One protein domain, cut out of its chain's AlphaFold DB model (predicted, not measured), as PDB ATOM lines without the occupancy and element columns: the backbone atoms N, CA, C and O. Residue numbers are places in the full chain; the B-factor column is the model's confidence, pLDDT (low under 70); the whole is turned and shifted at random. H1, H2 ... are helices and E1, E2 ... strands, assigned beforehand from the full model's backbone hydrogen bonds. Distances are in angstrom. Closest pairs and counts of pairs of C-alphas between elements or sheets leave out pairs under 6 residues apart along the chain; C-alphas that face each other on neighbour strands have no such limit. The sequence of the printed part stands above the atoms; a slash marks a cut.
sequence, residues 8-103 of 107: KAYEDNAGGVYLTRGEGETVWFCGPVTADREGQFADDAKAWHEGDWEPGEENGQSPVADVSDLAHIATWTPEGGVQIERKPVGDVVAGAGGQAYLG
ATOM      1  N   LYS A   8      26.433  18.657  13.103       95.75
ATOM      2  CA  LYS A   8      26.967  19.976  12.741       95.75
ATOM      3  C   LYS A   8      28.486  19.947  12.793       95.75
ATOM      4  O   LYS A   8      29.051  19.370  13.721       95.75
ATOM      5  N   ALA A   9      29.107  20.588  11.810       95.94
ATOM      6  CA  ALA A   9      30.544  20.794  11.750       95.94
ATOM      7  C   ALA A   9      30.886  22.257  12.032       95.94
ATOM      8  O   ALA A   9      30.230  23.165  11.513       95.94
ATOM      9  N   TYR A  10      31.933  22.473  12.820       96.12
ATOM     10  CA  TYR A  10      32.485  23.788  13.123       96.12
ATOM     11  C   TYR A  10      33.986  23.822  12.851       96.12
ATOM     12  O   TYR A  10      34.630  22.775  12.794       96.12
ATOM     13  N   GLU A  11      34.537  25.023  12.725       95.56
ATOM     14  CA  GLU A  11      35.965  25.249  12.521       95.56
ATOM     15  C   GLU A  11      36.487  26.372  13.426       95.56
ATOM     16  O   GLU A  11      35.807  27.382  13.638       95.56
ATOM     17  N   ASP A  12      37.696  26.198  13.962       94.31
ATOM     18  CA  ASP A  12      38.434  27.261  14.648       94.31
ATOM     19  C   ASP A  12      39.306  28.087  13.679       94.31
ATOM     20  O   ASP A  12      39.445  27.805  12.491       94.31
ATOM     21  N   ASN A  13      39.953  29.134  14.188       90.06
ATOM     22  CA  ASN A  13      40.854  29.965  13.384       90.06
ATOM     23  C   ASN A  13      42.189  29.286  13.012       90.06
ATOM     24  O   ASN A  13      42.956  29.857  12.234       90.06
ATOM     25  N   ALA A  14      42.490  28.118  13.581       89.81
ATOM     26  CA  ALA A  14      43.672  27.315  13.289       89.81
ATOM     27  C   ALA A  14      43.397  26.213  12.244       89.81
ATOM     28  O   ALA A  14      44.332  25.510  11.856       89.81
ATOM     29  N   GLY A  15      42.154  26.082  11.763       89.69
ATOM     30  CA  GLY A  15      41.726  25.058  10.805       89.69
ATOM     31  C   GLY A  15      41.367  23.714  11.446       89.69
ATOM     32  O   GLY A  15      41.278  22.701  10.752       89.69
ATOM     33  N   GLY A  16      41.203  23.680  12.768       93.69
ATOM     34  CA  GLY A  16      40.701  22.532  13.507       93.69
ATOM     35  C   GLY A  16      39.199  22.355  13.310       93.69
ATOM     36  O   GLY A  16      38.447  23.322  13.422       93.69
ATOM     37  N   VAL A  17      38.759  21.123  13.043       95.12
ATOM     38  CA  VAL A  17      37.343  20.788  12.837       95.12
ATOM     39  C   VAL A  17      36.728  20.191  14.096       95.12
ATOM     40  O   VAL A  17      37.365  19.431  14.830       95.12
ATOM     41  N   TYR A  18      35.458  20.516  14.320       95.75
ATOM     42  CA  TYR A  18      34.677  20.065  15.459       95.75
ATOM     43  C   TYR A  18      33.327  19.516  15.019       95.75
ATOM     44  O   TYR A  18      32.698  20.072  14.121       95.75
ATOM     45  N   LEU A  19      32.855  18.468  15.687       95.31
ATOM     46  CA  LEU A  19      31.577  17.825  15.405       95.31
ATOM     47  C   LEU A  19      30.669  17.819  16.634       95.31
ATOM     48  O   LEU A  19      31.116  17.588  17.754       95.31
ATOM     49  N   THR A  20      29.373  18.017  16.425       94.31
ATOM     50  CA  THR A  20      28.338  17.797  17.448       94.31
ATOM     51  C   THR A  20      27.111  17.151  16.821       94.31
ATOM     52  O   THR A  20      26.845  17.321  15.625       94.31
ATOM     53  N   ARG A  21      26.351  16.424  17.636       92.06
ATOM     54  CA  ARG A  21      25.127  15.735  17.245       92.06
ATOM     55  C   ARG A  21      23.953  16.310  18.032       92.06
ATOM     56  O   ARG A  21      23.946  16.289  19.249       92.06
ATOM     57  N   GLY A  22      22.933  16.815  17.349       82.00
ATOM     58  CA  GLY A  22      21.777  17.422  18.019       82.00
ATOM     59  C   GLY A  22      22.116  18.695  18.809       82.00
ATOM     60  O   GLY A  22      23.178  19.291  18.647       82.00
ATOM     61  N   GLU A  23      21.172  19.165  19.625       75.31
ATOM     62  CA  GLU A  23      21.377  20.334  20.488       75.31
ATOM     63  C   GLU A  23      21.853  19.894  21.878       75.31
ATOM     64  O   GLU A  23      21.185  19.102  22.540       75.31
ATOM     65  N   GLY A  24      22.985  20.435  22.337       67.06
ATOM     66  CA  GLY A  24      23.487  20.220  23.699       67.06
ATOM     67  C   GLY A  24      24.226  18.899  23.945       67.06
ATOM     68  O   GLY A  24      24.500  18.592  25.104       67.06
ATOM     69  N   GLU A  25      24.562  18.126  22.905       81.06
ATOM     70  CA  GLU A  25      25.502  17.007  23.053       81.06
ATOM     71  C   GLU A  25      26.959  17.484  23.093       81.06
ATOM     72  O   GLU A  25      27.296  18.607  22.709       81.06
ATOM     73  N   THR A  26      27.827  16.578  23.544       88.62
ATOM     74  CA  THR A  26      29.280  16.732  23.526       88.62
ATOM     75  C   THR A  26      29.767  17.179  22.154       88.62
ATOM     76  O   THR A  26      29.393  16.628  21.117       88.62
ATOM     77  N   VAL A  27      30.640  18.176  22.168       92.81
ATOM     78  CA  VAL A  27      31.357  18.636  20.987       92.81
ATOM     79  C   VAL A  27      32.679  17.890  20.948       92.81
ATOM     80  O   VAL A  27      33.356  17.768  21.965       92.81
ATOM     81  N   TRP A  28      33.064  17.405  19.781       95.62
ATOM     82  CA  TRP A  28      34.286  16.643  19.591       95.62
ATOM     83  C   TRP A  28      35.248  17.401  18.703       95.62
ATOM     84  O   TRP A  28      34.911  17.726  17.571       95.62
ATOM     85  N   PHE A  29      36.451  17.655  19.203       94.88
ATOM     86  CA  PHE A  29      37.560  18.127  18.393       94.88
ATOM     87  C   PHE A  29      38.129  16.970  17.572       94.88
ATOM     88  O   PHE A  29      38.621  15.984  18.127       94.88
ATOM     89  N   CYS A  30      38.068  17.106  16.249       91.56
ATOM     90  CA  CYS A  30      38.482  16.104  15.272       91.56
ATOM     91  C   CYS A  30      39.898  16.318  14.726       91.56
ATOM     92  O   CYS A  30      40.391  15.460  13.992       91.56
ATOM     93  N   GLY A  31      40.550  17.418  15.112       88.69
ATOM     94  CA  GLY A  31      41.854  17.815  14.595       88.69
ATOM     95  C   GLY A  31      41.765  18.682  13.336       88.69
ATOM     96  O   GLY A  31      40.675  18.901  12.800       88.69
ATOM     97  N   PRO A  32      42.910  19.201  12.859       86.19
ATOM     98  CA  PRO A  32      43.004  19.730  11.507       86.19
ATOM     99  C   PRO A  32      42.790  18.599  10.500       86.19
ATOM    100  O   PRO A  32      43.163  17.451  10.748       86.19
ATOM    101  N   VAL A  33      42.215  18.928   9.351       82.81
ATOM    102  CA  VAL A  33      41.948  17.928   8.316       82.81
ATOM    103  C   VAL A  33      43.212  17.657   7.521       82.81
ATOM    104  O   VAL A  33      43.794  18.544   6.898       82.81
ATOM    105  N   THR A  34      43.649  16.408   7.583       79.38
ATOM    106  CA  THR A  34      44.714  15.839   6.764       79.38
ATOM    107  C   THR A  34      44.113  15.120   5.555       79.38
ATOM    108  O   THR A  34      42.912  14.862   5.511       79.38
ATOM    109  N   ALA A  35      44.942  14.792   4.559       77.12
ATOM    110  CA  ALA A  35      44.489  14.205   3.290       77.12
ATOM    111  C   ALA A  35      43.674  12.905   3.449       77.12
ATOM    112  O   ALA A  35      42.862  12.570   2.596       77.12
ATOM    113  N   ASP A  36      43.867  12.161   4.541       79.75
ATOM    114  CA  ASP A  36      43.091  10.960   4.852       79.75
ATOM    115  C   ASP A  36      41.646  11.244   5.271       79.75
ATOM    116  O   ASP A  36      40.853  10.309   5.268       79.75
ATOM    117  N   ARG A  37      41.297  12.496   5.600       81.50
ATOM    118  CA  ARG A  37      39.944  12.914   6.004       81.50
ATOM    119  C   ARG A  37      39.263  13.854   5.012       81.50
ATOM    120  O   ARG A  37      38.191  14.385   5.295       81.50
ATOM    121  N   GLU A  38      39.869  14.062   3.852       90.00
ATOM    122  CA  GLU A  38      39.314  14.915   2.807       90.00
ATOM    123  C   GLU A  38      37.967  14.361   2.308       90.00
ATOM    124  O   GLU A  38      37.838  13.170   2.018       90.00
ATOM    125  N   GLY A  39      36.939  15.211   2.270       92.56
ATOM    126  CA  GLY A  39      35.582  14.849   1.850       92.56
ATOM    127  C   GLY A  39      34.809  13.916   2.791       92.56
ATOM    128  O   GLY A  39      33.722  13.472   2.426       92.56
ATOM    129  N   GLN A  40      35.319  13.611   3.991       94.12
ATOM    130  CA  GLN A  40      34.706  12.608   4.874       94.12
ATOM    131  C   GLN A  40      33.472  13.081   5.642       94.12
ATOM    132  O   GLN A  40      32.764  12.240   6.193       94.12
ATOM    133  N   PHE A  41      33.163  14.382   5.683       95.75
ATOM    134  CA  PHE A  41      32.090  14.879   6.552       95.75
ATOM    135  C   PHE A  41      30.745  14.170   6.341       95.75
ATOM    136  O   PHE A  41      30.069  13.831   7.311       95.75
ATOM    137  N   ALA A  42      30.345  13.940   5.088       96.19
ATOM    138  CA  ALA A  42      29.061  13.312   4.786       96.19
ATOM    139  C   ALA A  42      28.987  11.860   5.290       96.19
ATOM    140  O   ALA A  42      27.952  11.449   5.822       96.19
ATOM    141  N   ASP A  43      30.079  11.111   5.133       95.81
ATOM    142  CA  ASP A  43      30.171   9.710   5.533       95.81
ATOM    143  C   ASP A  43      30.287   9.578   7.056       95.81
ATOM    144  O   ASP A  43      29.534   8.809   7.651       95.81
ATOM    145  N   ASP A  44      31.126  10.398   7.699       95.12
ATOM    146  CA  ASP A  44      31.258  10.461   9.161       95.12
ATOM    147  C   ASP A  44      29.920  10.839   9.816       95.12
ATOM    148  O   ASP A  44      29.484  10.208  10.782       95.12
ATOM    149  N   ALA A  45      29.226  11.848   9.274       95.31
ATOM    150  CA  ALA A  45      27.935  12.285   9.791       95.31
ATOM    151  C   ALA A  45      26.865  11.195   9.663       95.31
ATOM    152  O   ALA A  45      26.083  10.977  10.592       95.31
ATOM    153  N   LYS A  46      26.845  10.490   8.528       95.19
ATOM    154  CA  LYS A  46      25.927   9.376   8.306       95.19
ATOM    155  C   LYS A  46      26.237   8.202   9.234       95.19
ATOM    156  O   LYS A  46      25.321   7.706   9.885       95.19
ATOM    157  N   ALA A  47      27.499   7.795   9.347       94.75
ATOM    158  CA  ALA A  47      27.909   6.704  10.226       94.75
ATOM    159  C   ALA A  47      27.602   7.023  11.699       94.75
ATOM    160  O   ALA A  47      27.114   6.159  12.428       94.75
ATOM    161  N   TRP A  48      27.781   8.283  12.115       94.12
ATOM    162  CA  TRP A  48      27.420   8.731  13.462       94.12
ATOM    163  C   TRP A  48      25.922   8.773  13.727       94.12
ATOM    164  O   TRP A  48      25.460   8.484  14.836       94.12
ATOM    165  N   HIS A  49      25.144   9.087  12.700       92.25
ATOM    166  CA  HIS A  49      23.697   9.000  12.756       92.25
ATOM    167  C   HIS A  49      23.193   7.545  12.830       92.25
ATOM    168  O   HIS A  49      22.276   7.257  13.599       92.25
ATOM    169  N   GLU A  50      23.787   6.635  12.053       92.06
ATOM    170  CA  GLU A  50      23.405   5.216  11.970       92.06
ATOM    171  C   GLU A  50      23.943   4.379  13.148       92.06
ATOM    172  O   GLU A  50      23.420   3.300  13.426       92.06
ATOM    173  N   GLY A  51      24.912   4.916  13.899       91.25
ATOM    174  CA  GLY A  51      25.538   4.253  15.046       91.25
ATOM    175  C   GLY A  51      26.676   3.302  14.666       91.25
ATOM    176  O   GLY A  51      27.112   2.516  15.504       91.25
ATOM    177  N   ASP A  52      27.154   3.377  13.424       93.69
ATOM    178  CA  ASP A  52      28.271   2.576  12.912       93.69
ATOM    179  C   ASP A  52      29.633   3.125  13.363       93.69
ATOM    180  O   ASP A  52      30.626   2.398  13.408       93.69
ATOM    181  N   TRP A  53      29.679   4.411  13.706       93.12
ATOM    182  CA  TRP A  53      30.866   5.107  14.188       93.12
ATOM    183  C   TRP A  53      30.459   6.279  15.087       93.12
ATOM    184  O   TRP A  53      29.353   6.781  14.964       93.12
ATOM    185  N   GLU A  54      31.327   6.757  15.975       92.44
ATOM    186  CA  GLU A  54      31.168   8.074  16.598       92.44
ATOM    187  C   GLU A  54      32.527   8.716  16.904       92.44
ATOM    188  O   GLU A  54      33.510   7.994  17.114       92.44
ATOM    189  N   PRO A  55      32.619  10.060  16.956       91.69
ATOM    190  CA  PRO A  55      33.816  10.713  17.452       91.69
ATOM    191  C   PRO A  55      34.085  10.280  18.895       91.69
ATOM    192  O   PRO A  55      33.172  10.223  19.719       91.69
ATOM    193  N   GLY A  56      35.344   9.988  19.206       92.31
ATOM    194  CA  GLY A  56      35.709   9.432  20.503       92.31
ATOM    195  C   GLY A  56      37.204   9.490  20.776       92.31
ATOM    196  O   GLY A  56      38.019   9.591  19.857       92.31
ATOM    197  N   GLU A  57      37.579   9.377  22.050       91.75
ATOM    198  CA  GLU A  57      38.991   9.323  22.458       91.75
ATOM    199  C   GLU A  57      39.727   8.130  21.827       91.75
ATOM    200  O   GLU A  57      40.895   8.245  21.461       91.75
ATOM    201  N   GLU A  58      39.033   7.008  21.609       91.56
ATOM    202  CA  GLU A  58      39.569   5.828  20.911       91.56
ATOM    203  C   GLU A  58      39.921   6.086  19.440       91.56
ATOM    204  O   GLU A  58      40.813   5.445  18.890       91.56
ATOM    205  N   ASN A  59      39.269   7.077  18.833       85.62
ATOM    206  CA  ASN A  59      39.498   7.527  17.466       85.62
ATOM    207  C   ASN A  59      40.479   8.714  17.411       85.62
ATOM    208  O   ASN A  59      40.713   9.277  16.344       85.62
ATOM    209  N   GLY A  60      41.067   9.106  18.550       87.88
ATOM    210  CA  GLY A  60      42.007  10.222  18.658       87.88
ATOM    211  C   GLY A  60      41.347  11.602  18.732       87.88
ATOM    212  O   GLY A  60      42.041  12.606  18.585       87.88
ATOM    213  N   GLN A  61      40.030  11.673  18.952       93.38
ATOM    214  CA  GLN A  61      39.317  12.932  19.171       93.38
ATOM    215  C   GLN A  61      39.244  13.292  20.651       93.38
ATOM    216  O   GLN A  61      39.376  12.445  21.527       93.38
ATOM    217  N   SER A  62      39.030  14.569  20.948       93.06
ATOM    218  CA  SER A  62      38.905  15.045  22.328       93.06
ATOM    219  C   SER A  62      37.574  15.757  22.531       93.06
ATOM    220  O   SER A  62      37.212  16.587  21.696       93.06
ATOM    221  N   PRO A  63      36.837  15.477  23.621       93.75
ATOM    222  CA  PRO A  63      35.633  16.227  23.923       93.75
ATOM    223  C   PRO A  63      36.007  17.664  24.301       93.75
ATOM    224  O   PRO A  63      36.967  17.901  25.039       93.75
ATOM    225  N   VAL A  64      35.236  18.630  23.820       89.56
ATOM    226  CA  VAL A  64      35.354  20.045  24.174       89.56
ATOM    227  C   VAL A  64      34.029  20.560  24.720       89.56
ATOM    228  O   VAL A  64      32.958  20.025  24.436       89.56
ATOM    229  N   ALA A  65      34.116  21.583  25.567       77.94
ATOM    230  CA  ALA A  65      32.966  22.061  26.324       77.94
ATOM    231  C   ALA A  65      32.042  22.993  25.524       77.94
ATOM    232  O   ALA A  65      30.883  23.136  25.902       77.94
ATOM    233  N   ASP A  66      32.542  23.650  24.471       82.25
ATOM    234  CA  ASP A  66      31.819  24.745  23.824       82.25
ATOM    235  C   ASP A  66      32.213  24.927  22.343       82.25
ATOM    236  O   ASP A  66      33.338  24.616  21.949       82.25
ATOM    237  N   VAL A  67      31.272  25.442  21.543       85.44
ATOM    238  CA  VAL A  67      31.398  25.809  20.116       85.44
ATOM    239  C   VAL A  67      31.179  27.307  19.860       85.44
ATOM    240  O   VAL A  67      31.194  27.735  18.714       85.44
ATOM    241  N   SER A  68      30.937  28.117  20.892       86.12
ATOM    242  CA  SER A  68      30.470  29.508  20.779       86.12
ATOM    243  C   SER A  68      31.442  30.419  20.030       86.12
ATOM    244  O   SER A  68      31.004  31.354  19.364       86.12
ATOM    245  N   ASP A  69      32.742  30.131  20.110       88.50
ATOM    246  CA  ASP A  69      33.795  30.863  19.396       88.50
ATOM    247  C   ASP A  69      34.176  30.212  18.051       88.50
ATOM    248  O   ASP A  69      35.088  30.682  17.368       88.50
ATOM    249  N   LEU A  70      33.498  29.127  17.663       92.88
ATOM    250  CA  LEU A  70      33.771  28.383  16.439       92.88
ATOM    251  C   LEU A  70      32.831  28.812  15.313       92.88
ATOM    252  O   LEU A  70      31.637  29.054  15.510       92.88
ATOM    253  N   ALA A  71      33.361  28.853  14.096       94.94
ATOM    254  CA  ALA A  71      32.555  29.101  12.915       94.94
ATOM    255  C   ALA A  71      31.728  27.852  12.600       94.94
ATOM    256  O   ALA A  71      32.286  26.779  12.404       94.94
ATOM    257  N   HIS A  72      30.403  27.973  12.529       96.19
ATOM    258  CA  HIS A  72      29.550  26.901  12.011       96.19
ATOM    259  C   HIS A  72      29.739  26.813  10.491       96.19
ATOM    260  O   HIS A  72      29.509  27.797   9.791       96.19
ATOM    261  N   ILE A  73      30.205  25.663   9.991       96.44
ATOM    262  CA  ILE A  73      30.604  25.497   8.582       96.44
ATOM    263  C   ILE A  73      29.663  24.599   7.778       96.44
ATOM    264  O   ILE A  73      29.544  24.780   6.566       96.44
ATOM    265  N   ALA A  74      28.989  23.640   8.419       97.00
ATOM    266  CA  ALA A  74      28.019  22.788   7.745       97.00
ATOM    267  C   ALA A  74      27.044  22.101   8.707       97.00
ATOM    268  O   ALA A  74      27.309  21.918   9.901       97.00
ATOM    269  N   THR A  75      25.918  21.656   8.165       96.62
ATOM    270  CA  THR A  75      24.961  20.776   8.835       96.62
ATOM    271  C   THR A  75      24.605  19.615   7.927       96.62
ATOM    272  O   THR A  75      24.201  19.808   6.789       96.62
ATOM    273  N   TRP A  76      24.726  18.398   8.442       96.62
ATOM    274  CA  TRP A  76      24.198  17.201   7.811       96.62
ATOM    275  C   TRP A  76      22.865  16.814   8.451       96.62
ATOM    276  O   TRP A  76      22.712  16.833   9.678       96.62
ATOM    277  N   THR A  77      21.903  16.426   7.617       94.81
ATOM    278  CA  THR A  77      20.634  15.826   8.048       94.81
ATOM    279  C   THR A  77      20.333  14.578   7.217       94.81
ATOM    280  O   THR A  77      20.717  14.528   6.045       94.81
ATOM    281  N   PRO A  78      19.594  13.593   7.762       93.31
ATOM    282  CA  PRO A  78      19.247  12.387   7.011       93.31
ATOM    283  C   PRO A  78      18.374  12.674   5.779       93.31
ATOM    284  O   PRO A  78      18.413  11.925   4.807       93.31
ATOM    285  N   GLU A  79      17.594  13.759   5.800       92.25
ATOM    286  CA  GLU A  79      16.682  14.132   4.711       92.25
ATOM    287  C   GLU A  79      17.325  15.074   3.681       92.25
ATOM    288  O   GLU A  79      16.987  15.016   2.499       92.25
ATOM    289  N   GLY A  80      18.230  15.953   4.122       90.62
ATOM    290  CA  GLY A  80      18.815  17.016   3.299       90.62
ATOM    291  C   GLY A  80      20.270  16.794   2.891       90.62
ATOM    292  O   GLY A  80      20.782  17.563   2.080       90.62
ATOM    293  N   GLY A  81      20.944  15.777   3.435       94.19
ATOM    294  CA  GLY A  81      22.384  15.603   3.261       94.19
ATOM    295  C   GLY A  81      23.172  16.774   3.855       94.19
ATOM    296  O   GLY A  81      22.728  17.392   4.825       94.19
ATOM    297  N   VAL A  82      24.346  17.060   3.282       96.12
ATOM    298  CA  VAL A  82      25.225  18.160   3.707       96.12
ATOM    299  C   VAL A  82      24.706  19.505   3.193       96.12
ATOM    300  O   VAL A  82      24.590  19.731   1.990       96.12
ATOM    301  N   GLN A  83      24.465  20.424   4.117       96.25
ATOM    302  CA  GLN A  83      24.182  21.833   3.878       96.25
ATOM    303  C   GLN A  83      25.398  22.648   4.322       96.25
ATOM    304  O   GLN A  83      25.769  22.615   5.492       96.25
ATOM    305  N   ILE A  84      26.039  23.342   3.381       96.31
ATOM    306  CA  ILE A  84      27.250  24.137   3.631       96.31
ATOM    307  C   ILE A  84      26.854  25.565   4.001       96.31
ATOM    308  O   ILE A  84      26.077  26.200   3.283       96.31
ATOM    309  N   GLU A  85      27.438  26.081   5.078       96.25
ATOM    310  CA  GLU A  85      27.243  27.461   5.508       96.25
ATOM    311  C   GLU A  85      28.013  28.427   4.604       96.25
ATOM    312  O   GLU A  85      29.187  28.230   4.269       96.25
ATOM    313  N   ARG A  86      27.338  29.507   4.203       93.69
ATOM    314  CA  ARG A  86      27.879  30.528   3.299       93.69
ATOM    315  C   ARG A  86      27.771  31.917   3.907       93.69
ATOM    316  O   ARG A  86      26.788  32.266   4.557       93.69
ATOM    317  N   LYS A  87      28.784  32.739   3.648       90.00
ATOM    318  CA  LYS A  87      28.787  34.165   3.969       90.00
ATOM    319  C   LYS A  87      27.737  34.885   3.112       90.00
ATOM    320  O   LYS A  87      27.423  34.429   2.011       90.00
ATOM    321  N   PRO A  88      27.261  36.072   3.528       87.62
ATOM    322  CA  PRO A  88      26.308  36.863   2.742       87.62
ATOM    323  C   PRO A  88      26.761  37.190   1.309       87.62
ATOM    324  O   PRO A  88      25.929  37.480   0.455       87.62
ATOM    325  N   VAL A  89      28.072  37.162   1.050       84.75
ATOM    326  CA  VAL A  89      28.688  37.437  -0.257       84.75
ATOM    327  C   VAL A  89      28.848  36.193  -1.146       84.75
ATOM    328  O   VAL A  89      29.309  36.322  -2.272       84.75
ATOM    329  N   GLY A  90      28.426  35.012  -0.678       82.88
ATOM    330  CA  GLY A  90      28.400  33.760  -1.447       82.88
ATOM    331  C   GLY A  90      29.534  32.781  -1.132       82.88
ATOM    332  O   GLY A  90      29.333  31.575  -1.303       82.88
ATOM    333  N   ASP A  91      30.667  33.271  -0.623       89.50
ATOM    334  CA  ASP A  91      31.804  32.440  -0.204       89.50
ATOM    335  C   ASP A  91      31.407  31.471   0.912       89.50
ATOM    336  O   ASP A  91      30.540  31.776   1.740       89.50
ATOM    337  N   VAL A  92      32.069  30.321   0.987       92.50
ATOM    338  CA  VAL A  92      31.866  29.392   2.104       92.50
ATOM    339  C   VAL A  92      32.379  29.996   3.418       92.50
ATOM    340  O   VAL A  92      33.304  30.818   3.451       92.50
ATOM    341  N   VAL A  93      31.724  29.641   4.526       94.38
ATOM    342  CA  VAL A  93      32.179  30.038   5.871       94.38
ATOM    343  C   VAL A  93      33.473  29.314   6.232       94.38
ATOM    344  O   VAL A  93      34.345  29.929   6.842       94.38
ATOM    345  N   ALA A  94      33.598  28.055   5.804       91.94
ATOM    346  CA  ALA A  94      34.766  27.215   6.020       91.94
ATOM    347  C   ALA A  94      36.065  27.857   5.500       91.94
ATOM    348  O   ALA A  94      36.128  28.338   4.366       91.94
ATOM    349  N   GLY A  95      37.097  27.832   6.335       90.69
ATOM    350  CA  GLY A  95      38.495  27.965   5.958       90.69
ATOM    351  C   GLY A  95      39.051  26.657   5.389       90.69
ATOM    352  O   GLY A  95      38.315  25.721   5.087       90.69
ATOM    353  N   ALA A  96      40.372  26.593   5.213       89.69
ATOM    354  CA  ALA A  96      41.016  25.501   4.479       89.69
ATOM    355  C   ALA A  96      40.769  24.109   5.093       89.69
ATOM    356  O   ALA A  96      40.578  23.145   4.355       89.69
ATOM    357  N   GLY A  97      40.753  23.997   6.427       89.19
ATOM    358  CA  GLY A  97      40.508  22.723   7.103       89.19
ATOM    359  C   GLY A  97      39.061  22.274   6.920       89.19
ATOM    360  O   GLY A  97      38.802  21.137   6.525       89.19
ATOM    361  N   GLY A  98      38.118  23.192   7.128       91.88
ATOM    362  CA  GLY A  98      36.700  22.943   6.900       91.88
ATOM    363  C   GLY A  98      36.394  22.584   5.445       91.88
ATOM    364  O   GLY A  98      35.683  21.618   5.198       91.88
ATOM    365  N   GLN A  99      36.964  23.302   4.475       93.31
ATOM    366  CA  GLN A  99      36.774  23.019   3.048       93.31
ATOM    367  C   GLN A  99      37.282  21.627   2.667       93.31
ATOM    368  O   GLN A  99      36.543  20.874   2.032       93.31
ATOM    369  N   ALA A 100      38.484  21.257   3.125       92.62
ATOM    370  CA  ALA A 100      39.034  19.923   2.902       92.62
ATOM    371  C   ALA A 100      38.113  18.840   3.478       92.62
ATOM    372  O   ALA A 100      37.791  17.870   2.799       92.62
ATOM    373  N   TYR A 101      37.606  19.023   4.700       94.44
ATOM    374  CA  TYR A 101      36.715  18.038   5.318       94.44
ATOM    375  C   TYR A 101      35.379  17.889   4.591       94.44
ATOM    376  O   TYR A 101      34.826  16.792   4.481       94.44
ATOM    377  N   LEU A 102      34.859  19.013   4.100       94.75
ATOM    378  CA  LEU A 102      33.611  19.082   3.352       94.75
ATOM    379  C   LEU A 102      33.768  18.618   1.897       94.75
ATOM    380  O   LEU A 102      32.753  18.452   1.223       94.75
ATOM    381  N   GLY A 103      34.998  18.397   1.417       91.94
ATOM    382  CA  GLY A 103      35.274  18.015   0.030       91.94
ATOM    383  C   GLY A 103      34.916  19.124  -0.959       91.94
ATOM    384  O   GLY A 103      34.371  18.853  -2.027       91.94
TER     385      GLY A 103
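What this domain is: This is residues 8 to 103 of the 107 residues of an uncharacterized protein of Streptomyces sp. 13K301 (UniProt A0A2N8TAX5). One strongly twisted sheet of six strands makes a wall, with two short helices, H1 and H2, over one face. The long links from H1 to E4 and from E6 to H2 reach the opposite far ends of the longest axis, at Glu 58 and Val 89. The printed part has 96 residues in the order E1 E2 E3 H1 E4 E5 E6 H2; the sheet, E4 E3 E2 E1 E5 E6, is antiparallel. The class is mixed, helices and strands, with under half of the residues, 47, in named elements; the whole is compact and rounded, with a radius of gyration of the C-alphas of 12.3 A and spans of 38 by 30 by 29 A.

Where its parts are: E1, residues 8 to 11, begins at C-alpha 8 (26.967, 19.976, 12.741). E2 is residues 16 to 21, 17.4 A long, and E3 residues 27 to 32, 15.1 A. H1 is residues 41 to 50, 14.1 A. E4 is residues 62 to 64, E5 residues 71 to 77, 18.5 A, and E6 residues 81 to 84. H2, residues 96 to 102, ends at C-alpha 102 (33.611, 19.082, 3.352).

How they stand to each other: E1, E2 and E3 form a meander, each strand the antiparallel neighbour of the one before, with N 10 and O 18 at 2.8 A and N 28 and O 19 at 2.8 A. E1 and E5 pair through N 9 and O 74, 2.9 A; hairpin E5 and E6 through N 75 and O 83, 2.8 A; E4 and E3 through N 29 and O 62, 2.8 A. The helices and sheet form two layers, helices on one face. H1 is over E5, height 7.5 A, slantwise at 46 degrees on the local plane. H2, height 6.4 A, is over none of the strands, only just, with 2 C-alphas falling on E2 and 2 on E1. H1 and H2 only just touch, with 3 pairs of C-alphas within 8 A, closest Phe 41 and Leu 102, 5.5 A. In both helices every O i to N i+4 pair is within hydrogen-bond range.

The domain as a whole: The C-alphas of Glu 58 and Val 89, the two farthest apart, are 39.6 A apart. The printed part has no cut. Residue 24 is under 70 in pLDDT.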